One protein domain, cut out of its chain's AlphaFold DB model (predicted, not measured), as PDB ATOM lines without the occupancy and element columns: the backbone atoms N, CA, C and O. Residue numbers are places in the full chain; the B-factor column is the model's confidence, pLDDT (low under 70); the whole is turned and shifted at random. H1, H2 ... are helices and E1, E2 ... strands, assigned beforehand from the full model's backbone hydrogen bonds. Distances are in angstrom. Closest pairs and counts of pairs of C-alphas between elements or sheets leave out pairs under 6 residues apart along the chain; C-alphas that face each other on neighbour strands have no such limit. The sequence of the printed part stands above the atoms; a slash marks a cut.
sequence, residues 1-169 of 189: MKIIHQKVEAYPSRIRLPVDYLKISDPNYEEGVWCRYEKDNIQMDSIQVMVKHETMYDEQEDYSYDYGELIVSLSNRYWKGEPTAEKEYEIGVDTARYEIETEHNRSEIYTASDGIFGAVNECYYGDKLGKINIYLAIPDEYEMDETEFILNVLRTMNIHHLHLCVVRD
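What this domain is: This is residues 1 to 169 of the 189 residues of an uncharacterized protein of Absiella sp. AM27-20 (UniProt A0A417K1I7). Two antiparallel sheets stand face to face as a sandwich, a large, twisted sheet of seven strands and a small one of four, their strands nearly aligned. Strand E3 of the small sheet comes near E6 of the large one, while helix H1 fills the space between E8 and E5. The 169 printed residues hold ten named strands, then H1, then an eleventh strand; the class is mostly strand. The large sheet's order is E6, E9, E10, E5, E4, E1, E11, and the small one's is E3, E2, E7, E8. The whole is compact, with a radius of gyration of the C-alphas of 16.2 A and spans of 45 by 43 by 33 A.

Where its parts are: Find C-alpha 2 at (160.513, 72.127, 189.169); there E1 begins, residues 2 to 11, which bends by 66 degrees at residue 5. Next come E2, residues 21 to 25, and E3, residues 35 to 40. E4, residues 46 to 58, is 36.2 A long and bends by 52 degrees at residue 55; E5, residues 63 to 75, is 37.1 A long. Go on to E6, residues 85 to 91, E7, residues 97 to 102, E8, residues 106 to 110, E9, residues 118 to 125, and E10, residues 128 to 137, 27.6 A long. H1, residues 146 to 156, starts with C-alpha 146 at (145.551, 89.442, 195.115) and is 15.4 A long. E11, residues 165 to 168, ends with C-alpha 168 at (146.235, 79.420, 180.314).

How they stand to each other: Start in the large sheet with the hairpin E4 and E5, where N 50 and O 71 are 2.8 A apart, within hydrogen-bond range. E10 and E5 have N 70 and O 136 at 2.7 A, and E4 and E1 have N 9 and O 51 at 2.8 A. At the edge strands, E6 and E9 have N 89 and O 120 at 2.8 A, and E1 and E11 have N 10 and O 165 at 2.8 A. In the small sheet, look at N 23 and O 101 of E2 and E7, 2.9 A. The parts of the two sheets that face each other are 10.6 A centre to centre; the closest C-alphas of E3 and E6 are those of Arg 36 and Ile 91, 6.2 A. H1 is on the large sheet, over E5 at a height of 10.1 A, with Leu 70 and Ile 150 the closest C-alphas, 7.4 A. It is also on one face of the small sheet, two layers, over E8 at a height of 9.4 A, with Arg 106 and Thr 156 the closest C-alphas, 5.9 A. In H1 every O i to N i+4 pair is within hydrogen-bond range.

The domain as a whole: The two C-alphas farthest apart, those of Asn 41 and Asp 62, are 46.6 A from each other. The printed part has no cut, and no link is long. Mean pLDDT of the printed part is 78.0; look for values under 70 at residues 8 to 18, 27 to 33, 80, 92 to 96, 111 to 116 and 160 to 169.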
ATOM      1  N   MET A   1     163.937  72.479 192.495       70.38
ATOM      2  CA  MET A   1     162.601  73.055 192.263       70.38
ATOM      3  C   MET A   1     162.234  72.871 190.801       70.38
ATOM      4  O   MET A   1     163.083  73.111 189.945       70.38
ATOM      5  N   LYS A   2     161.019  72.397 190.521       79.88
ATOM      6  CA  LYS A   2     160.513  72.127 189.169       79.88
ATOM      7  C   LYS A   2     159.126  72.751 189.001       79.88
ATOM      8  O   LYS A   2     158.273  72.535 189.852       79.88
ATOM      9  N   ILE A   3     158.882  73.457 187.896       75.25
ATOM     10  CA  ILE A   3     157.546  73.972 187.545       75.25
ATOM     11  C   ILE A   3     156.710  72.828 186.956       75.25
ATOM     12  O   ILE A   3     157.202  72.066 186.116       75.25
ATOM     13  N   ILE A   4     155.467  72.677 187.415       79.75
ATOM     14  CA  ILE A   4     154.554  71.606 186.974       79.75
ATOM     15  C   ILE A   4     153.252  72.115 186.344       79.75
ATOM     16  O   ILE A   4     152.661  71.396 185.541       79.75
ATOM     17  N   HIS A   5     152.823  73.336 186.661       76.00
ATOM     18  CA  HIS A   5     151.711  74.016 185.997       76.00
ATOM     19  C   HIS A   5     151.987  75.516 185.945       76.00
ATOM     20  O   HIS A   5     152.632  76.047 186.849       76.00
ATOM     21  N   GLN A   6     151.493  76.187 184.908       73.12
ATOM     22  CA  GLN A   6     151.634  77.624 184.732       73.12
ATOM     23  C   GLN A   6     150.328  78.221 184.193       73.12
ATOM     24  O   GLN A   6     149.645  77.652 183.339       73.12
ATOM     25  N   LYS A   7     149.971  79.394 184.710       73.19
ATOM     26  CA  LYS A   7     148.839  80.210 184.277       73.19
ATOM     27  C   LYS A   7     149.300  81.663 184.211       73.19
ATOM     28  O   LYS A   7     149.961  82.135 185.127       73.19
ATOM     29  N   VAL A   8     148.967  82.373 183.136       68.44
ATOM     30  CA  VAL A   8     149.456  83.740 182.908       68.44
ATOM     31  C   VAL A   8     148.302  84.666 182.567       68.44
ATOM     32  O   VAL A   8     147.652  84.524 181.540       68.44
ATOM     33  N   GLU A   9     148.057  85.673 183.387       67.81
ATOM     34  CA  GLU A   9     147.104  86.730 183.072       67.81
ATOM     35  C   GLU A   9     147.861  87.987 182.652       67.81
ATOM     36  O   GLU A   9     148.604  88.573 183.427       67.81
ATOM     37  N   ALA A  10     147.717  88.408 181.402       62.94
ATOM     38  CA  ALA A  10     148.440  89.545 180.855       62.94
ATOM     39  C   ALA A  10     147.510  90.727 180.579       62.94
ATOM     40  O   ALA A  10     146.371  90.588 180.127       62.94
ATOM     41  N   TYR A  11     148.052  91.918 180.783       62.81
ATOM     42  CA  TYR A  11     147.450  93.188 180.428       62.81
ATOM     43  C   TYR A  11     148.216  93.790 179.251       62.81
ATOM     44  O   TYR A  11     149.232  94.466 179.457       62.81
ATOM     45  N   PRO A  12     147.750  93.581 178.007       54.91
ATOM     46  CA  PRO A  12     148.301  94.266 176.852       54.91
ATOM     47  C   PRO A  12     147.827  95.723 176.875       54.91
ATOM     48  O   PRO A  12     146.874  96.122 176.214       54.91
ATOM     49  N   SER A  13     148.489  96.540 177.682       52.88
ATOM     50  CA  SER A  13     148.341  97.986 177.634       52.88
ATOM     51  C   SER A  13     149.485  98.539 176.786       52.88
ATOM     52  O   SER A  13     150.651  98.423 177.137       52.88
ATOM     53  N   ARG A  14     149.170  99.179 175.659       52.78
ATOM     54  CA  ARG A  14     150.088 100.130 175.008       52.78
ATOM     55  C   ARG A  14     149.743 101.534 175.486       52.78
ATOM     56  O   ARG A  14     149.403 102.402 174.681       52.78
ATOM     57  N   ILE A  15     149.730 101.751 176.799       53.44
ATOM     58  CA  ILE A  15     149.476 103.086 177.325       53.44
ATOM     59  C   ILE A  15     150.806 103.847 177.342       53.44
ATOM     60  O   ILE A  15     151.767 103.446 177.993       53.44
ATOM     61  N   ARG A  16     150.854 104.972 176.618       53.44
ATOM     62  CA  ARG A  16     151.898 105.986 176.795       53.44
ATOM     63  C   ARG A  16     151.616 106.738 178.089       53.44
ATOM     64  O   ARG A  16     150.972 107.785 178.058       53.44
ATOM     65  N   LEU A  17     152.052 106.185 179.208       59.44
ATOM     66  CA  LEU A  17     152.146 106.926 180.457       59.44
ATOM     67  C   LEU A  17     153.631 107.054 180.773       59.44
ATOM     68  O   LEU A  17     154.280 106.025 180.958       59.44
ATOM     69  N   PRO A  18     154.192 108.273 180.765       61.88
ATOM     70  CA  PRO A  18     155.518 108.458 181.315       61.88
ATOM     71  C   PRO A  18     155.389 108.209 182.816       61.88
ATOM     72  O   PRO A  18     154.786 109.020 183.504       61.88
ATOM     73  N   VAL A  19     155.869 107.055 183.282       70.62
ATOM     74  CA  VAL A  19     156.342 106.935 184.661       70.62
ATOM     75  C   VAL A  19     157.712 107.583 184.635       70.62
ATOM     76  O   VAL A  19     158.639 107.044 184.024       70.62
ATOM     77  N   ASP A  20     157.813 108.780 185.197       80.25
ATOM     78  CA  ASP A  20     159.060 109.538 185.225       80.25
ATOM     79  C   ASP A  20     159.872 109.246 186.488       80.25
ATOM     80  O   ASP A  20     161.102 109.346 186.445       80.25
ATOM     81  N   TYR A  21     159.212 108.838 187.574       85.88
ATOM     82  CA  TYR A  21     159.833 108.478 188.842       85.88
ATOM     83  C   TYR A  21     159.325 107.124 189.339       85.88
ATOM     84  O   TYR A  21     158.129 106.839 189.331       85.88
ATOM     85  N   LEU A  22     160.252 106.290 189.804       87.31
ATOM     86  CA  LEU A  22     159.946 105.038 190.477       87.31
ATOM     87  C   LEU A  22     160.839 104.888 191.696       87.31
ATOM     88  O   LEU A  22     162.067 104.896 191.587       87.31
ATOM     89  N   LYS A  23     160.208 104.650 192.837       88.94
ATOM     90  CA  LYS A  23     160.884 104.261 194.060       88.94
ATOM     91  C   LYS A  23     160.213 103.056 194.682       88.94
ATOM     92  O   LYS A  23     158.990 102.989 194.788       88.94
ATOM     93  N   ILE A  24     161.043 102.115 195.115       86.38
ATOM     94  CA  ILE A  24     160.620 100.957 195.889       86.38
ATOM     95  C   ILE A  24     161.430 100.933 197.175       86.38
ATOM     96  O   ILE A  24     162.666 100.951 197.171       86.38
ATOM     97  N   SER A  25     160.704 100.968 198.285       83.38
ATOM     98  CA  SER A  25     161.260 101.121 199.619       83.38
ATOM     99  C   SER A  25     160.823 100.005 200.546       83.38
ATOM    100  O   SER A  25     159.743  99.442 200.419       83.38
ATOM    101  N   ASP A  26     161.679  99.741 201.512       78.06
ATOM    102  CA  ASP A  26     161.546  98.761 202.567       78.06
ATOM    103  C   ASP A  26     161.815  99.489 203.893       78.06
ATOM    104  O   ASP A  26     162.956  99.594 204.353       78.06
ATOM    105  N   PRO A  27     160.781 100.113 204.473       67.62
ATOM    106  CA  PRO A  27     160.948 100.985 205.628       67.62
ATOM    107  C   PRO A  27     161.290 100.236 206.927       67.62
ATOM    108  O   PRO A  27     161.578 100.895 207.926       67.62
ATOM    109  N   ASN A  28     161.237  98.897 206.947       66.50
ATOM    110  CA  ASN A  28     161.289  98.110 208.181       66.50
ATOM    111  C   ASN A  28     162.539  97.216 208.318       66.50
ATOM    112  O   ASN A  28     162.783  96.747 209.429       66.50
ATOM    113  N   TYR A  29     163.326  96.990 207.260       62.94
ATOM    114  CA  TYR A  29     164.467  96.063 207.311       62.94
ATOM    115  C   TYR A  29     165.681  96.565 208.105       62.94
ATOM    116  O   TYR A  29     166.167  95.859 208.983       62.94
ATOM    117  N   GLU A  30     166.172  97.787 207.859       57.25
ATOM    118  CA  GLU A  30     167.324  98.342 208.594       57.25
ATOM    119  C   GLU A  30     167.237  99.868 208.768       57.25
ATOM    120  O   GLU A  30     166.831 100.605 207.865       57.25
ATOM    121  N   GLU A  31     167.672 100.375 209.930       51.31
ATOM    122  CA  GLU A  31     167.880 101.812 210.161       51.31
ATOM    123  C   GLU A  31     168.929 102.356 209.172       51.31
ATOM    124  O   GLU A  31     170.133 102.190 209.361       51.31
ATOM    125  N   GLY A  32     168.473 103.042 208.120       55.44
ATOM    126  CA  GLY A  32     169.329 103.822 207.220       55.44
ATOM    127  C   GLY A  32     169.365 103.377 205.755       55.44
ATOM    128  O   GLY A  32     169.873 104.141 204.935       55.44
ATOM    129  N   VAL A  33     168.793 102.222 205.394       60.69
ATOM    130  CA  VAL A  33     168.647 101.788 203.987       60.69
ATOM    131  C   VAL A  33     167.196 101.409 203.715       60.69
ATOM    132  O   VAL A  33     166.846 100.250 203.532       60.69
ATOM    133  N   TRP A  34     166.331 102.422 203.712       74.50
ATOM    134  CA  TRP A  34     164.910 102.236 203.406       74.50
ATOM    135  C   TRP A  34     164.630 102.196 201.913       74.50
ATOM    136  O   TRP A  34     163.587 101.716 201.505       74.50
ATOM    137  N   CYS A  35     165.533 102.713 201.083       82.19
ATOM    138  CA  CYS A  35     165.332 102.783 199.646       82.19
ATOM    139  C   CYS A  35     166.094 101.650 198.957       82.19
ATOM    140  O   CYS A  35     167.323 101.620 199.014       82.19
ATOM    141  N   ARG A  36     165.371 100.726 198.316       82.44
ATOM    142  CA  ARG A  36     165.956  99.579 197.595       82.44
ATOM    143  C   ARG A  36     166.183  99.891 196.127       82.44
ATOM    144  O   ARG A  36     167.187  99.491 195.549       82.44
ATOM    145  N   TYR A  37     165.271 100.666 195.559       88.00
ATOM    146  CA  TYR A  37     165.359 101.154 194.199       88.00
ATOM    147  C   TYR A  37     164.815 102.575 194.139       88.00
ATOM    148  O   TYR A  37     163.759 102.856 194.699       88.00
ATOM    149  N   GLU A  38     165.531 103.462 193.459       90.75
ATOM    150  CA  GLU A  38     165.065 104.808 193.144       90.75
ATOM    151  C   GLU A  38     165.627 105.209 191.792       90.75
ATOM    152  O   GLU A  38     166.833 105.095 191.534       90.75
ATOM    153  N   LYS A  39     164.740 105.666 190.917       90.06
ATOM    154  CA  LYS A  39     165.116 106.142 189.600       90.06
ATOM    155  C   LYS A  39     164.219 107.286 189.176       90.06
ATOM    156  O   LYS A  39     162.998 107.181 189.204       90.06
ATOM    157  N   ASP A  40     164.873 108.342 188.719       88.88
ATOM    158  CA  ASP A  40     164.253 109.509 188.109       88.88
ATOM    159  C   ASP A  40     164.507 109.534 186.601       88.88
ATOM    160  O   ASP A  40     165.516 109.016 186.110       88.88
ATOM    161  N   ASN A  41     163.653 110.264 185.884       83.12
ATOM    162  CA  ASN A  41     163.743 110.503 184.446       83.12
ATOM    163  C   ASN A  41     163.771 109.197 183.635       83.12
ATOM    164  O   ASN A  41     164.576 109.046 182.713       83.12
ATOM    165  N   ILE A  42     162.891 108.256 183.986       82.88
ATOM    166  CA  ILE A  42     162.821 106.914 183.391       82.88
ATOM    167  C   ILE A  42     162.489 106.961 181.884       82.88
ATOM    168  O   ILE A  42     162.986 106.122 181.136       82.88
ATOM    169  N   GLN A  43     161.752 107.978 181.406       76.25
ATOM    170  CA  GLN A  43     161.521 108.269 179.975       76.25
ATOM    171  C   GLN A  43     161.085 107.046 179.134       76.25
ATOM    172  O   GLN A  43     161.543 106.853 178.001       76.25
ATOM    173  N   MET A  44     160.181 106.225 179.679       82.69
ATOM    174  CA  MET A  44     159.592 105.069 178.990       82.69
ATOM    175  C   MET A  44     158.272 105.448 178.309       82.69
ATOM    176  O   MET A  44     157.568 106.353 178.755       82.69
ATOM    177  N   ASP A  45     157.944 104.779 177.200       76.31
ATOM    178  CA  ASP A  45     156.745 105.080 176.402       76.31
ATOM    179  C   ASP A  45     155.766 103.905 176.269       76.31
ATOM    180  O   ASP A  45     154.767 104.012 175.548       76.31
ATOM    181  N   SER A  46     156.028 102.816 176.992       77.88
ATOM    182  CA  SER A  46     155.201 101.618 177.052       77.88
ATOM    183  C   SER A  46     155.226 101.009 178.456       77.88
ATOM    184  O   SER A  46     156.288 100.917 179.072       77.88
ATOM    185  N   ILE A  47     154.062 100.565 178.938       79.88
ATOM    186  CA  ILE A  47     153.902  99.828 180.197       79.88
ATOM    187  C   ILE A  47     153.067  98.570 179.969       79.88
ATOM    188  O   ILE A  47     151.902  98.648 179.578       79.88
ATOM    189  N   GLN A  48     153.657  97.413 180.243       78.81
ATOM    190  CA  GLN A  48     152.988  96.118 180.212       78.81
ATOM    191  C   GLN A  48     152.907  95.559 181.625       78.81
ATOM    192  O   GLN A  48     153.853  95.694 182.398       78.81
ATOM    193  N   VAL A  49     151.787  94.921 181.953       79.12
ATOM    194  CA  VAL A  49     151.606  94.263 183.248       79.12
ATOM    195  C   VAL A  49     151.192  92.818 183.020       79.12
ATOM    196  O   VAL A  49     150.413  92.530 182.114       79.12
ATOM    197  N   MET A  50     151.725  91.903 183.813       80.56
ATOM    198  CA  MET A  50     151.448  90.477 183.738       80.56
ATOM    199  C   MET A  50     151.375  89.911 185.146       80.56
ATOM    200  O   MET A  50     152.148  90.292 186.008       80.56
ATOM    201  N   VAL A  51     150.448  89.001 185.365       82.31
ATOM    202  CA  VAL A  51     150.348  88.167 186.550       82.31
ATOM    203  C   VAL A  51     150.672  86.749 186.117       82.31
ATOM    204  O   VAL A  51     150.084  86.233 185.167       82.31
ATOM    205  N   LYS A  52     151.628  86.124 186.785       83.44
ATOM    206  CA  LYS A  52     152.056  84.756 186.534       83.44
ATOM    207  C   LYS A  52     151.764  83.931 187.773       83.44
ATOM    208  O   LYS A  52     152.217  84.278 188.855       83.44
ATOM    209  N   HIS A  53     151.046  82.831 187.607       84.69
ATOM    210  CA  HIS A  53     150.870  81.813 188.633       84.69
ATOM    211  C   HIS A  53     151.572  80.539 188.186       84.69
ATOM    212  O   HIS A  53     151.353  80.054 187.073       84.69
ATOM    213  N   GLU A  54     152.399  79.983 189.056       83.62
ATOM    214  CA  GLU A  54     153.117  78.738 188.833       83.62
ATOM    215  C   GLU A  54     152.854  77.784 189.986       83.62
ATOM    216  O   GLU A  54     152.976  78.157 191.148       83.62
ATOM    217  N   THR A  55     152.570  76.524 189.674       82.94
ATOM    218  CA  THR A  55     152.665  75.463 190.672       82.94
ATOM    219  C   THR A  55     154.080  74.905 190.613       82.94
ATOM    220  O   THR A  55     154.505  74.334 189.598       82.94
ATOM    221  N   MET A  56     154.814  75.074 191.706       82.62
ATOM    222  CA  MET A  56     156.180  74.598 191.885       82.62
ATOM    223  C   MET A  56     156.177  73.309 192.701       82.62
ATOM    224  O   MET A  56     155.382  73.139 193.621       82.62
ATOM    225  N   TYR A  57     157.077  72.392 192.366       84.25
ATOM    226  CA  TYR A  57     157.356  71.183 193.132       84.25
ATOM    227  C   TYR A  57     158.782  71.244 193.681       84.25
ATOM    228  O   TYR A  57     159.760  71.371 192.924       84.25
ATOM    229  N   ASP A  58     158.892  71.168 195.003       85.25
ATOM    230  CA  ASP A  58     160.159  71.030 195.699       85.25
ATOM    231  C   ASP A  58     160.505  69.545 195.842       85.25
ATOM    232  O   ASP A  58     159.902  68.805 196.615       85.25
ATOM    233  N   GLU A  59     161.502  69.107 195.074       85.69
ATOM    234  CA  GLU A  59     161.983  67.725 195.097       85.69
ATOM    235  C   GLU A  59     162.677  67.353 196.418       85.69
ATOM    236  O   GLU A  59     162.790  66.166 196.720       85.69
ATOM    237  N   GLN A  60     163.182  68.330 197.183       86.81
ATOM    238  CA  GLN A  60     163.886  68.061 198.442       86.81
ATOM    239  C   GLN A  60     162.909  67.765 199.577       86.81
ATOM    240  O   GLN A  60     163.138  66.851 200.368       86.81
ATOM    241  N   GLU A  61     161.824  68.526 199.628       86.56
ATOM    242  CA  GLU A  61     160.815  68.478 200.687       86.56
ATOM    243  C   GLU A  61     159.552  67.687 200.264       86.56
ATOM    244  O   GLU A  61     158.634  67.513 201.061       86.56
ATOM    245  N   ASP A  62     159.506  67.185 199.020       88.94
ATOM    246  CA  ASP A  62     158.409  66.392 198.430       88.94
ATOM    247  C   ASP A  62     157.022  67.049 198.590       88.94
ATOM    248  O   ASP A  62     156.028  66.405 198.934       88.94
ATOM    249  N   TYR A  63     156.945  68.359 198.338       87.38
ATOM    250  CA  TYR A  63     155.691  69.117 198.364       87.38
ATOM    251  C   TYR A  63     155.569  70.049 197.160       87.38
ATOM    252  O   TYR A  63     156.556  70.443 196.535       87.38
ATOM    253  N   SER A  64     154.327  70.395 196.825       85.88
ATOM    254  CA  SER A  64     154.010  71.408 195.824       85.88
ATOM    255  C   SER A  64     153.375  72.628 196.470       85.88
ATOM    256  O   SER A  64     152.568  72.476 197.390       85.88
ATOM    257  N   TYR A  65     153.680  73.806 195.943       83.50
ATOM    258  CA  TYR A  65     153.068  75.066 196.346       83.50
ATOM    259  C   TYR A  65     152.784  75.937 195.124       83.50
ATOM    260  O   TYR A  65     153.424  75.785 194.080       83.50
ATOM    261  N   ASP A  66     151.810  76.830 195.264       83.38
ATOM    262  CA  ASP A  66     151.470  77.811 194.242       83.38
ATOM    263  C   ASP A  66     152.212  79.119 194.532       83.38
ATOM    264  O   ASP A  66     152.229  79.603 195.662       83.38
ATOM    265  N   TYR A  67     152.849  79.669 193.504       83.44
ATOM    266  CA  TYR A  67     153.562  80.938 193.534       83.44
ATOM    267  C   TYR A  67     152.908  81.896 192.543       83.44
ATOM    268  O   TYR A  67     152.722  81.554 191.374       83.44
ATOM    269  N   GLY A  68     152.549  83.087 193.014       85.00
ATOM    270  CA  GLY A  68     152.037  84.173 192.188       85.00
ATOM    271  C   GLY A  68     153.059  85.301 192.078       85.00
ATOM    272  O   GLY A  68     153.703  85.647 193.063       85.00
ATOM    273  N   GLU A  69     153.179  85.908 190.903       87.06
ATOM    274  CA  GLU A  69     154.066  87.041 190.646       87.06
ATOM    275  C   GLU A  69     153.394  88.073 189.741       87.06
ATOM    276  O   GLU A  69     152.868  87.749 188.677       87.06
ATOM    277  N   LEU A  70     153.443  89.336 190.151       86.81
ATOM    278  CA  LEU A  70     153.094  90.494 189.347       86.81
ATOM    279  C   LEU A  70     154.359  91.065 188.699       86.81
ATOM    280  O   LEU A  70     155.294  91.490 189.373       86.81
ATOM    281  N   ILE A  71     154.344  91.142 187.377       87.25
ATOM    282  CA  ILE A  71     155.415  91.666 186.546       87.25
ATOM    283  C   ILE A  71     154.940  92.963 185.892       87.25
ATOM    284  O   ILE A  71     153.957  92.971 185.152       87.25
ATOM    285  N   VAL A  72     155.656  94.061 186.120       86.06
ATOM    286  CA  VAL A  72     155.441  95.352 185.453       86.06
ATOM    287  C   VAL A  72     156.665  95.676 184.605       86.06
ATOM    288  O   VAL A  72     157.758  95.861 185.128       86.06
ATOM    289  N   SER A  73     156.489  95.771 183.292       86.50
ATOM    290  CA  SER A  73     157.542  96.122 182.339       86.50
ATOM    291  C   SER A  73     157.328  97.532 181.811       86.50
ATOM    292  O   SER A  73     156.392  97.777 181.049       86.50
ATOM    293  N   LEU A  74     158.235  98.438 182.159       86.06
ATOM    294  CA  LEU A  74     158.376  99.758 181.554       86.06
ATOM    295  C   LEU A  74     159.391  99.647 180.420       86.06
ATOM    296  O   LEU A  74     160.524  99.234 180.654       86.06
ATOM    297  N   SER A  75     159.026 100.009 179.197       84.38
ATOM    298  CA  SER A  75     159.939  99.897 178.059       84.38
ATOM    299  C   SER A  75     159.882 101.094 177.127       84.38
ATOM    300  O   SER A  75     158.891 101.825 177.036       84.38
ATOM    301  N   ASN A  76     160.988 101.290 176.416       79.69
ATOM    302  CA  ASN A  76     161.064 102.190 175.287       79.69
ATOM    303  C   ASN A  76     160.887 101.375 174.005       79.69
ATOM    304  O   ASN A  76     161.774 100.628 173.597       79.69
ATOM    305  N   ARG A  77     159.755 101.543 173.324       72.81
ATOM    306  CA  ARG A  77     159.359 100.714 172.168       72.81
ATOM    307  C   ARG A  77     160.322 100.750 170.974       72.81
ATOM    308  O   ARG A  77     160.202  99.958 170.042       72.81
ATOM    309  N   TYR A  78     161.230 101.725 170.932       71.94
ATOM    310  CA  TYR A  78     162.222 101.838 169.858       71.94
ATOM    311  C   TYR A  78     163.459 100.961 170.094       71.94
ATOM    312  O   TYR A  78     164.329 100.886 169.225       71.94
ATOM    313  N   TRP A  79     163.549 100.329 171.262       73.75
ATOM    314  CA  TRP A  79     164.701  99.582 171.735       73.75
ATOM    315  C   TRP A  79     164.351  98.106 171.622       73.75
ATOM    316  O   TRP A  79     163.552  97.589 172.392       73.75
ATOM    317  N   LYS A  80     164.883  97.457 170.583       68.06
ATOM    318  CA  LYS A  80     164.580  96.065 170.241       68.06
ATOM    319  C   LYS A  80     165.850  95.225 170.260       68.06
ATOM    320  O   LYS A  80     166.918  95.718 169.891       68.06
ATOM    321  N   GLY A  81     165.703  93.951 170.613       72.50
ATOM    322  CA  GLY A  81     166.781  92.963 170.647       72.50
ATOM    323  C   GLY A  81     167.309  92.691 172.054       72.50
ATOM    324  O   GLY A  81     166.691  93.077 173.044       72.50
ATOM    325  N   GLU A  82     168.460  92.027 172.111       80.62
ATOM    326  CA  GLU A  82     169.115  91.639 173.361       80.62
ATOM    327  C   GLU A  82     169.728  92.858 174.074       80.62
ATOM    328  O   GLU A  82     170.449  93.643 173.435       80.62
ATOM    329  N   PRO A  83     169.493  93.021 175.385       85.88
ATOM    330  CA  PRO A  83     170.199  94.000 176.199       85.88
ATOM    331  C   PRO A  83     171.717  93.797 176.134       85.88
ATOM    332  O   PRO A  83     172.235  92.685 176.083       85.88
ATOM    333  N   THR A  84     172.464  94.896 176.182       91.44
ATOM    334  CA  THR A  84     173.933  94.852 176.282       91.44
ATOM    335  C   THR A  84     174.427  94.705 177.718       91.44
ATOM    336  O   THR A  84     175.568  94.296 177.932       91.44
ATOM    337  N   ALA A  85     173.594  95.080 178.690       92.12
ATOM    338  CA  ALA A  85     173.870  94.945 180.110       92.12
ATOM    339  C   ALA A  85     172.561  94.920 180.901       92.12
ATOM    340  O   ALA A  85     171.580  95.558 180.509       92.12
ATOM    341  N   GLU A  86     172.598  94.243 182.042       92.81
ATOM    342  CA  GLU A  86     171.494  94.147 182.990       92.81
ATOM    343  C   GLU A  86     171.977  94.494 184.396       92.81
ATOM    344  O   GLU A  86     173.148  94.278 184.738       92.81
ATOM    345  N   LYS A  87     171.089  95.077 185.198       92.81
ATOM    346  CA  LYS A  87     171.327  95.348 186.616       92.81
ATOM    347  C   LYS A  87     170.099  94.966 187.411       92.81
ATOM    348  O   LYS A  87     169.033  95.528 187.185       92.81
ATOM    349  N   GLU A  88     170.296  94.085 188.376       91.44
ATOM    350  CA  GLU A  88     169.248  93.612 189.266       91.44
ATOM    351  C   GLU A  88     169.356  94.280 190.641       91.44
ATOM    352  O   GLU A  88     170.455  94.477 191.169       91.44
ATOM    353  N   TYR A  89     168.204  94.637 191.201       87.50
ATOM    354  CA  TYR A  89     168.045  95.202 192.535       87.50
ATOM    355  C   TYR A  89     166.991  94.381 193.274       87.50
ATOM    356  O   TYR A  89     165.828  94.368 192.875       87.50
ATOM    357  N   GLU A  90     167.385  93.702 194.346       83.88
ATOM    358  CA  GLU A  90     166.478  92.887 195.158       83.88
ATOM    359  C   GLU A  90     165.547  93.767 196.013       83.88
ATOM    360  O   GLU A  90     165.960  94.782 196.588       83.88
ATOM    361  N   ILE A  91     164.280  93.363 196.114       78.56
ATOM    362  CA  ILE A  91     163.240  94.021 196.908       78.56
ATOM    363  C   ILE A  91     162.783  93.087 198.023       78.56
ATOM    364  O   ILE A  91     162.503  91.911 197.798       78.56
ATOM    365  N   GLY A  92     162.615  93.658 199.216       64.81
ATOM    366  CA  GLY A  92     161.805  93.048 200.261       64.81
ATOM    367  C   GLY A  92     162.448  91.869 200.978       64.81
ATOM    368  O   GLY A  92     161.698  91.031 201.444       64.81
ATOM    369  N   VAL A  93     163.782  91.820 201.083       60.06
ATOM    370  CA  VAL A  93     164.511  90.836 201.907       60.06
ATOM    371  C   VAL A  93     163.996  90.896 203.351       60.06
ATOM    372  O   VAL A  93     164.149  91.935 203.965       60.06
ATOM    373  N   ASP A  94     163.393  89.835 203.889       59.94
ATOM    374  CA  ASP A  94     162.957  89.695 205.302       59.94
ATOM    375  C   ASP A  94     162.137  90.883 205.864       59.94
ATOM    376  O   ASP A  94     162.437  91.439 206.926       59.94
ATOM    377  N   THR A  95     161.089  91.305 205.151       58.91
ATOM    378  CA  THR A  95     160.235  92.445 205.543       58.91
ATOM    379  C   THR A  95     158.766  92.065 205.471       58.91
ATOM    380  O   THR A  95     158.331  91.447 204.502       58.91
ATOM    381  N   ALA A  96     157.985  92.567 206.428       63.22
ATOM    382  CA  ALA A  96     156.527  92.452 206.429       63.22
ATOM    383  C   ALA A  96     155.805  93.573 205.645       63.22
ATOM    384  O   ALA A  96     154.573  93.649 205.646       63.22
ATOM    385  N   ARG A  97     156.546  94.536 205.072       74.25
ATOM    386  CA  ARG A  97     155.955  95.695 204.387       74.25
ATOM    387  C   ARG A  97     156.949  96.390 203.469       74.25
ATOM    388  O   ARG A  97     158.007  96.819 203.923       74.25
ATOM    389  N   TYR A  98     156.513  96.679 202.251       77.00
ATOM    390  CA  TYR A  98     157.229  97.545 201.324       77.00
ATOM    391  C   TYR A  98     156.315  98.616 200.730       77.00
ATOM    392  O   TYR A  98     155.099  98.632 200.915       77.00
ATOM    393  N   GLU A  99     156.932  99.563 200.045       84.56
ATOM    394  CA  GLU A  99     156.270 100.719 199.477       84.56
ATOM    395  C   GLU A  99     156.689 100.913 198.035       84.56
ATOM    396  O   GLU A  99     157.879 100.867 197.720       84.56
ATOM    397  N   ILE A 100     155.704 101.180 197.186       85.56
ATOM    398  CA  ILE A 100     155.914 101.620 195.815       85.56
ATOM    399  C   ILE A 100     155.434 103.061 195.675       85.56
ATOM    400  O   ILE A 100     154.327 103.413 196.090       85.56
ATOM    401  N   GLU A 101     156.289 103.901 195.111       88.06
ATOM    402  CA  GLU A 101     156.044 105.325 194.923       88.06
ATOM    403  C   GLU A 101     156.394 105.720 193.486       88.06
ATOM    404  O   GLU A 101     157.432 105.331 192.948       88.06
ATOM    405  N   THR A 102     155.510 106.502 192.874       84.56
ATOM    406  CA  THR A 102     155.722 107.194 191.599       84.56
ATOM    407  C   THR A 102     155.365 108.668 191.774       84.56
ATOM    408  O   THR A 102     154.868 109.090 192.820       84.56
ATOM    409  N   GLU A 103     155.553 109.486 190.741       80.69
ATOM    410  CA  GLU A 103     155.103 110.882 190.739       80.69
ATOM    411  C   GLU A 103     153.574 111.030 190.838       80.69
ATOM    412  O   GLU A 103     153.059 112.133 191.041       80.69
ATOM    413  N   HIS A 104     152.835 109.933 190.660       83.69
ATOM    414  CA  HIS A 104     151.381 109.918 190.660       83.69
ATOM    415  C   HIS A 104     150.791 109.524 192.011       83.69
ATOM    416  O   HIS A 104     149.776 110.096 192.418       83.69
ATOM    417  N   ASN A 105     151.369 108.529 192.685       84.06
ATOM    418  CA  ASN A 105     150.829 108.019 193.939       84.06
ATOM    419  C   ASN A 105     151.872 107.231 194.741       84.06
ATOM    420  O   ASN A 105     152.958 106.919 194.259       84.06
ATOM    421  N   ARG A 106     151.482 106.850 195.957       86.94
ATOM    422  CA  ARG A 106     152.241 105.991 196.862       86.94
ATOM    423  C   ARG A 106     151.315 104.921 197.429       86.94
ATOM    424  O   ARG A 106     150.249 105.262 197.940       86.94
ATOM    425  N   SER A 107     151.739 103.661 197.376       84.50
ATOM    426  CA  SER A 107     151.028 102.546 198.009       84.50
ATOM    427  C   SER A 107     151.948 101.735 198.905       84.50
ATOM    428  O   SER A 107     153.089 101.449 198.550       84.50
ATOM    429  N   GLU A 108     151.409 101.333 200.052       83.06
ATOM    430  CA  GLU A 108     152.023 100.356 200.945       83.06
ATOM    431  C   GLU A 108     151.481  98.965 200.615       83.06
ATOM    432  O   GLU A 108     150.275  98.795 200.420       83.06
ATOM    433  N   ILE A 109     152.369  97.980 200.563       78.06
ATOM    434  CA  ILE A 109     152.029  96.579 200.346       78.06
ATOM    435  C   ILE A 109     152.535  95.782 201.545       78.06
ATOM    436  O   ILE A 109     153.691  95.911 201.953       78.06
ATOM    437  N   TYR A 110     151.631  94.999 202.128       73.12
ATOM    438  CA  TYR A 110     151.857  94.190 203.319       73.12
ATOM    439  C   TYR A 110     152.125  92.742 202.913       73.12
ATOM    440  O   TYR A 110     151.517  92.237 201.970       73.12
ATOM    441  N   THR A 111     153.062  92.100 203.605       68.94
ATOM    442  CA  THR A 111     153.567  90.765 203.272       68.94
ATOM    443  C   THR A 111     153.778  89.953 204.551       68.94
ATOM    444  O   THR A 111     154.099  90.505 205.600       68.94
ATOM    445  N   ALA A 112     153.643  88.627 204.463       58.44
ATOM    446  CA  ALA A 112     153.942  87.696 205.562       58.44
ATOM    447  C   ALA A 112     155.337  87.055 205.429       58.44
ATOM    448  O   ALA A 112     155.666  86.136 206.175       58.44
ATOM    449  N   SER A 113     156.133  87.491 204.447       54.25
ATOM    450  CA  SER A 113     157.290  86.738 203.961       54.25
ATOM    451  C   SER A 113     158.575  86.995 204.755       54.25
ATOM    452  O   SER A 113     158.959  88.147 204.970       54.25
ATOM    453  N   ASP A 114     159.271  85.904 205.081       53.50
ATOM    454  CA  ASP A 114     160.707  85.863 205.362       53.50
ATOM    455  C   ASP A 114     161.419  85.534 204.023       53.50
ATOM    456  O   ASP A 114     161.229  84.443 203.479       53.50
ATOM    457  N   GLY A 115     162.200  86.456 203.447       58.94
ATOM    458  CA  GLY A 115     162.937  86.246 202.184       58.94
ATOM    459  C   GLY A 115     162.811  87.376 201.153       58.94
ATOM    460  O   GLY A 115     162.237  88.410 201.448       58.94
ATOM    461  N   ILE A 116     163.372  87.202 199.946       62.06
ATOM    462  CA  ILE A 116     163.274  88.173 198.830       62.06
ATOM    463  C   ILE A 116     161.848  88.158 198.266       62.06
ATOM    464  O   ILE A 116     161.348  87.103 197.881       62.06
ATOM    465  N   PHE A 117     161.212  89.326 198.181       75.50
ATOM    466  CA  PHE A 117     159.828  89.472 197.721       75.50
ATOM    467  C   PHE A 117     159.719  89.893 196.250       75.50
ATOM    468  O   PHE A 117     158.661  89.805 195.633       75.50
ATOM    469  N   GLY A 118     160.803  90.386 195.663       81.56
ATOM    470  CA  GLY A 118     160.791  90.827 194.281       81.56
ATOM    471  C   GLY A 118     162.140  91.333 193.812       81.56
ATOM    472  O   GLY A 118     163.122  91.330 194.555       81.56
ATOM    473  N   ALA A 119     162.176  91.814 192.580       88.31
ATOM    474  CA  ALA A 119     163.364  92.414 192.000       88.31
ATOM    475  C   ALA A 119     162.995  93.504 190.995       88.31
ATOM    476  O   ALA A 119     161.949  93.458 190.349       88.31
ATOM    477  N   VAL A 120     163.884  94.476 190.830       90.06
ATOM    478  CA  VAL A 120     163.872  95.383 189.682       90.06
ATOM    479  C   VAL A 120     165.054  95.030 188.797       90.06
ATOM    480  O   VAL A 120     166.189  95.047 189.264       90.06
ATOM    481  N   ASN A 121     164.804  94.750 187.521       93.06
ATOM    482  CA  ASN A 121     165.850  94.557 186.524       93.06
ATOM    483  C   ASN A 121     165.851  95.723 185.528       93.06
ATOM    484  O   ASN A 121     164.845  96.011 184.878       93.06
ATOM    485  N   GLU A 122     166.986  96.401 185.413       92.88
ATOM    486  CA  GLU A 122     167.238  97.438 184.420       92.88
ATOM    487  C   GLU A 122     167.990  96.860 183.218       92.88
ATOM    488  O   GLU A 122     169.148  96.459 183.346       92.88
ATOM    489  N   CYS A 123     167.390  96.923 182.028       91.88
ATOM    490  CA  CYS A 123     168.035  96.502 180.786       91.88
ATOM    491  C   CYS A 123     168.554  97.715 180.001       91.88
ATOM    492  O   CYS A 123     167.809  98.647 179.660       91.88
ATOM    493  N   TYR A 124     169.840  97.681 179.661       90.94
ATOM    494  CA  TYR A 124     170.540  98.750 178.954       90.94
ATOM    495  C   TYR A 124     170.900  98.332 177.527       90.94
ATOM    496  O   TYR A 124     171.436  97.244 177.307       90.94
ATOM    497  N   TYR A 125     170.687  99.229 176.559       89.25
ATOM    498  CA  TYR A 125     171.109  99.028 175.168       89.25
ATOM    499  C   TYR A 125     172.147 100.091 174.794       89.25
ATOM    500  O   TYR A 125     171.839 101.257 174.522       89.25
ATOM    501  N   GLY A 126     173.418  99.695 174.842       87.19
ATOM    502  CA  GLY A 126     174.522 100.637 174.981       87.19
ATOM    503  C   GLY A 126     174.434 101.354 176.331       87.19
ATOM    504  O   GLY A 126     174.188 100.732 177.358       87.19
ATOM    505  N   ASP A 127     174.584 102.677 176.320       86.69
ATOM    506  CA  ASP A 127     174.647 103.478 177.549       86.69
ATOM    507  C   ASP A 127     173.290 104.013 178.027       86.69
ATOM    508  O   ASP A 127     173.250 104.830 178.951       86.69
ATOM    509  N   LYS A 128     172.170 103.628 177.399       88.00
ATOM    510  CA  LYS A 128     170.850 104.114 177.829       88.00
ATOM    511  C   LYS A 128     169.955 102.987 178.321       88.00
ATOM    512  O   LYS A 128     170.036 101.847 177.868       88.00
ATOM    513  N   LEU A 129     169.120 103.353 179.282       89.06
ATOM    514  CA  LEU A 129     168.113 102.494 179.871       89.06
ATOM    515  C   LEU A 129     166.979 102.309 178.858       89.06
ATOM    516  O   LEU A 129     166.381 103.292 178.424       89.06
ATOM    517  N   GLY A 130     166.735 101.066 178.447       88.06
ATOM    518  CA  GLY A 130     165.707 100.727 177.459       88.06
ATOM    519  C   GLY A 130     164.492 100.023 178.051       88.06
ATOM    520  O   GLY A 130     163.410 100.100 177.472       88.06
ATOM    521  N   LYS A 131     164.669  99.354 179.195       89.62
ATOM    522  CA  LYS A 131     163.616  98.599 179.877       89.62
ATOM    523  C   LYS A 131     163.861  98.569 181.385       89.62
ATOM    524  O   LYS A 131     165.012  98.499 181.816       89.62
ATOM    525  N   ILE A 132     162.788  98.610 182.162       90.44
ATOM    526  CA  ILE A 132     162.761  98.286 183.588       90.44
ATOM    527  C   ILE A 132     161.680  97.224 183.774       90.44
ATOM    528  O   ILE A 132     160.518  97.484 183.473       90.44
ATOM    529  N   ASN A 133     162.051  96.061 184.294       90.12
ATOM    530  CA  ASN A 133     161.100  95.058 184.756       90.12
ATOM    531  C   ASN A 133     161.038  95.094 186.277       90.12
ATOM    532  O   ASN A 133     162.073  95.093 186.936       90.12
ATOM    533  N   ILE A 134     159.831  95.115 186.818       89.06
ATOM    534  CA  ILE A 134     159.554  95.054 188.246       89.06
ATOM    535  C   ILE A 134     158.830  93.736 188.477       89.06
ATOM    536  O   ILE A 134     157.747  93.536 187.934       89.06
ATOM    537  N   TYR A 135     159.431  92.857 189.263       88.69
ATOM    538  CA  TYR A 135     158.882  91.571 189.670       88.69
ATOM    539  C   TYR A 135     158.491  91.688 191.137       88.69
ATOM    540  O   TYR A 135     159.325  92.066 191.960       88.69
ATOM    541  N   LEU A 136     157.230  91.421 191.461       87.25
ATOM    542  CA  LEU A 136     156.703  91.459 192.821       87.25
ATOM    543  C   LEU A 136     155.942  90.164 193.073       87.25
ATOM    544  O   LEU A 136     154.976  89.885 192.365       87.25
ATOM    545  N   ALA A 137     156.331  89.400 194.086       86.88
ATOM    546  CA  ALA A 137     155.551  88.258 194.530       86.88
ATOM    547  C   ALA A 137     154.131  88.709 194.917       86.88
ATOM    548  O   ALA A 137     153.907  89.829 195.378       86.88
ATOM    549  N   ILE A 138     153.145  87.851 194.697       86.75
ATOM    550  CA  ILE A 138     151.794  88.078 195.199       86.75
ATOM    551  C   ILE A 138     151.801  87.703 196.686       86.75
ATOM    552  O   ILE A 138     152.258  86.610 197.024       86.75
ATOM    553  N   PRO A 139     151.355  88.598 197.586       81.56
ATOM    554  CA  PRO A 139     151.301  88.295 199.009       81.56
ATOM    555  C   PRO A 139     150.278  87.190 199.295       81.56
ATOM    556  O   PRO A 139     149.316  87.007 198.550       81.56
ATOM    557  N   ASP A 140     150.465  86.482 200.408       79.50
ATOM    558  CA  ASP A 140     149.461  85.545 200.908       79.50
ATOM    559  C   ASP A 140     148.108  86.242 201.113       79.50
ATOM    560  O   ASP A 140     148.037  87.348 201.658       79.50
ATOM    561  N   GLU A 141     147.019  85.543 200.775       78.88
ATOM    562  CA  GLU A 141     145.641  86.057 200.874       78.88
ATOM    563  C   GLU A 141     145.260  86.519 202.294       78.88
ATOM    564  O   GLU A 141     144.325  87.301 202.477       78.88
ATOM    565  N   TYR A 142     145.966  86.026 203.318       80.00
ATOM    566  CA  TYR A 142     145.777  86.431 204.712       80.00
ATOM    567  C   TYR A 142     146.284  87.850 205.009       80.00
ATOM    568  O   TYR A 142     145.782  88.474 205.944       80.00
ATOM    569  N   GLU A 143     147.253  88.347 204.237       81.62
ATOM    570  CA  GLU A 143     147.841  89.681 204.398       81.62
ATOM    571  C   GLU A 143     147.195  90.700 203.463       81.62
ATOM    572  O   GLU A 143     146.833  91.799 203.887       81.62
ATOM    573  N   MET A 144     147.036  90.341 202.189       83.12
ATOM    574  CA  MET A 144     146.413  91.197 201.187       83.12
ATOM    575  C   MET A 144     145.815  90.345 200.069       83.12
ATOM    576  O   MET A 144     146.473  89.464 199.526       83.12
ATOM    577  N   ASP A 145     144.570  90.640 199.702       86.44
ATOM    578  CA  ASP A 145     143.912  89.992 198.569       86.44
ATOM    579  C   ASP A 145     144.660  90.297 197.257       86.44
ATOM    580  O   ASP A 145     145.062  91.436 197.013       86.44
ATOM    581  N   GLU A 146     144.820  89.298 196.384       85.06
ATOM    582  CA  GLU A 146     145.551  89.442 195.115       85.06
ATOM    583  C   GLU A 146     144.978  90.575 194.245       85.06
ATOM    584  O   GLU A 146     145.722  91.367 193.659       85.06
ATOM    585  N   THR A 147     143.649  90.701 194.182       84.00
ATOM    586  CA  THR A 147     143.006  91.756 193.389       84.00
ATOM    587  C   THR A 147     143.279  93.123 194.005       84.00
ATOM    588  O   THR A 147     143.565  94.078 193.279       84.00
ATOM    589  N   GLU A 148     143.213  93.235 195.332       84.50
ATOM    590  CA  GLU A 148     143.590  94.456 196.048       84.50
ATOM    591  C   GLU A 148     145.052  94.839 195.783       84.50
ATOM    592  O   GLU A 148     145.328  95.987 195.420       84.50
ATOM    593  N   PHE A 149     145.966  93.873 195.880       86.38
ATOM    594  CA  PHE A 149     147.388  94.047 195.610       86.38
ATOM    595  C   PHE A 149     147.643  94.581 194.193       86.38
ATOM    596  O   PHE A 149     148.242  95.650 194.022       86.38
ATOM    597  N   ILE A 150     147.118  93.892 193.175       84.75
ATOM    598  CA  ILE A 150     147.268  94.283 191.768       84.75
ATOM    599  C   ILE A 150     146.696  95.686 191.542       84.75
ATOM    600  O   ILE A 150     147.343  96.534 190.924       84.75
ATOM    601  N   LEU A 151     145.499  95.976 192.063       83.88
ATOM    602  CA  LEU A 151     144.870  97.286 191.899       83.88
ATOM    603  C   LEU A 151     145.672  98.409 192.563       83.88
ATOM    604  O   LEU A 151     145.737  99.506 192.003       83.88
ATOM    605  N   ASN A 152     146.282  98.164 193.723       86.44
ATOM    606  CA  ASN A 152     147.115  99.151 194.407       86.44
ATOM    607  C   ASN A 152     148.381  99.468 193.599       86.44
ATOM    608  O   ASN A 152     148.691 100.645 193.382       86.44
ATOM    609  N   VAL A 153     149.061  98.450 193.062       86.31
ATOM    610  CA  VAL A 153     150.231  98.647 192.187       86.31
ATOM    611  C   VAL A 153     149.839  99.402 190.914       86.31
ATOM    612  O   VAL A 153     150.445 100.423 190.584       86.31
ATOM    613  N   LEU A 154     148.774  98.975 190.231       83.12
ATOM    614  CA  LEU A 154     148.310  99.607 188.991       83.12
ATOM    615  C   LEU A 154     147.896 101.069 189.190       83.12
ATOM    616  O   LEU A 154     148.302 101.938 188.418       83.12
ATOM    617  N   ARG A 155     147.142 101.374 190.252       82.50
ATOM    618  CA  ARG A 155     146.774 102.757 190.597       82.50
ATOM    619  C   ARG A 155     147.994 103.607 190.910       82.50
ATOM    620  O   ARG A 155     147.994 104.795 190.591       82.50
ATOM    621  N   THR A 156     149.022 103.012 191.512       85.00
ATOM    622  CA  THR A 156     150.287 103.704 191.777       85.00
ATOM    623  C   THR A 156     151.005 104.075 190.494       85.00
ATOM    624  O   THR A 156     151.505 105.185 190.363       85.00
ATOM    625  N   MET A 157     150.930 103.210 189.491       79.50
ATOM    626  CA  MET A 157     151.412 103.476 188.136       79.50
ATOM    627  C   MET A 157     150.441 104.330 187.299       79.50
ATOM    628  O   MET A 157     150.633 104.468 186.094       79.50
ATOM    629  N   ASN A 158     149.386 104.895 187.905       78.50
ATOM    630  CA  ASN A 158     148.355 105.696 187.228       78.50
ATOM    631  C   ASN A 158     147.622 104.940 186.098       78.50
ATOM    632  O   ASN A 158     147.118 105.535 185.142       78.50
ATOM    633  N   ILE A 159     147.525 103.613 186.225       75.75
ATOM    634  CA  ILE A 159     146.763 102.740 185.333       75.75
ATOM    635  C   ILE A 159     145.357 102.557 185.916       75.75
ATOM    636  O   ILE A 159     145.159 101.863 186.911       75.75
ATOM    637  N   HIS A 160     144.361 103.176 185.274       66.50
ATOM    638  CA  HIS A 160     142.958 103.158 185.731       66.50
ATOM    639  C   HIS A 160     142.043 102.233 184.926       66.50
ATOM    640  O   HIS A 160     140.925 101.947 185.355       66.50
ATOM    641  N   HIS A 161     142.488 101.783 183.753       61.19
ATOM    642  CA  HIS A 161     141.697 100.946 182.854       61.19
ATOM    643  C   HIS A 161     142.317  99.557 182.753       61.19
ATOM    644  O   HIS A 161     143.470  99.412 182.355       61.19
ATOM    645  N   LEU A 162     141.529  98.552 183.131       58.53
ATOM    646  CA  LEU A 162     141.985  97.193 183.372       58.53
ATOM    647  C   LEU A 162     141.227  96.246 182.434       58.53
ATOM    648  O   LEU A 162     140.046  95.976 182.636       58.53
ATOM    649  N   HIS A 163     141.901  95.776 181.384       56.47
ATOM    650  CA  HIS A 163     141.425  94.685 180.532       56.47
ATOM    651  C   HIS A 163     142.367  93.493 180.706       56.47
ATOM    652  O   HIS A 163     143.412  93.424 180.064       56.47
ATOM    653  N   LEU A 164     141.998  92.584 181.612       58.16
ATOM    654  CA  LEU A 164     142.678  91.304 181.812       58.16
ATOM    655  C   LEU A 164     142.472  90.412 180.591       58.16
ATOM    656  O   LEU A 164     141.337  90.030 180.296       58.16
ATOM    657  N   CYS A 165     143.553  90.029 179.920       58.31
ATOM    658  CA  CYS A 165     143.546  88.832 179.096       58.31
ATOM    659  C   CYS A 165     144.103  87.673 179.918       58.31
ATOM    660  O   CYS A 165     145.249  87.699 180.351       58.31
ATOM    661  N   VAL A 166     143.296  86.640 180.119       58.94
ATOM    662  CA  VAL A 166     143.747  85.414 180.775       58.94
ATOM    663  C   VAL A 166     144.265  84.454 179.710       58.94
ATOM    664  O   VAL A 166     143.492  84.003 178.864       58.94
ATOM    665  N   VAL A 167     145.546  84.111 179.788       61.25
ATOM    666  CA  VAL A 167     146.191  83.053 179.007       61.25
ATOM    667  C   VAL A 167     146.423  81.856 179.944       61.25
ATOM    668  O   VAL A 167     146.810  81.994 181.103       61.25
ATOM    669  N   ARG A 168     146.086  80.645 179.506       56.75
ATOM    670  CA  ARG A 168     146.235  79.420 180.314       56.75
ATOM    671  C   ARG A 168     146.990  78.400 179.486       56.75
ATOM    672  O   ARG A 168     146.714  78.310 178.292       56.75
ATOM    673  N   ASP A 169     147.885  77.636 180.102       58.28
ATOM    674  CA  ASP A 169     148.704  76.707 179.331       58.28
ATOM    675  C   ASP A 169     147.955  75.447 178.890       58.28
ATOM    676  O   ASP A 169     147.483  74.662 179.716       58.28
TER     677      ASP A 169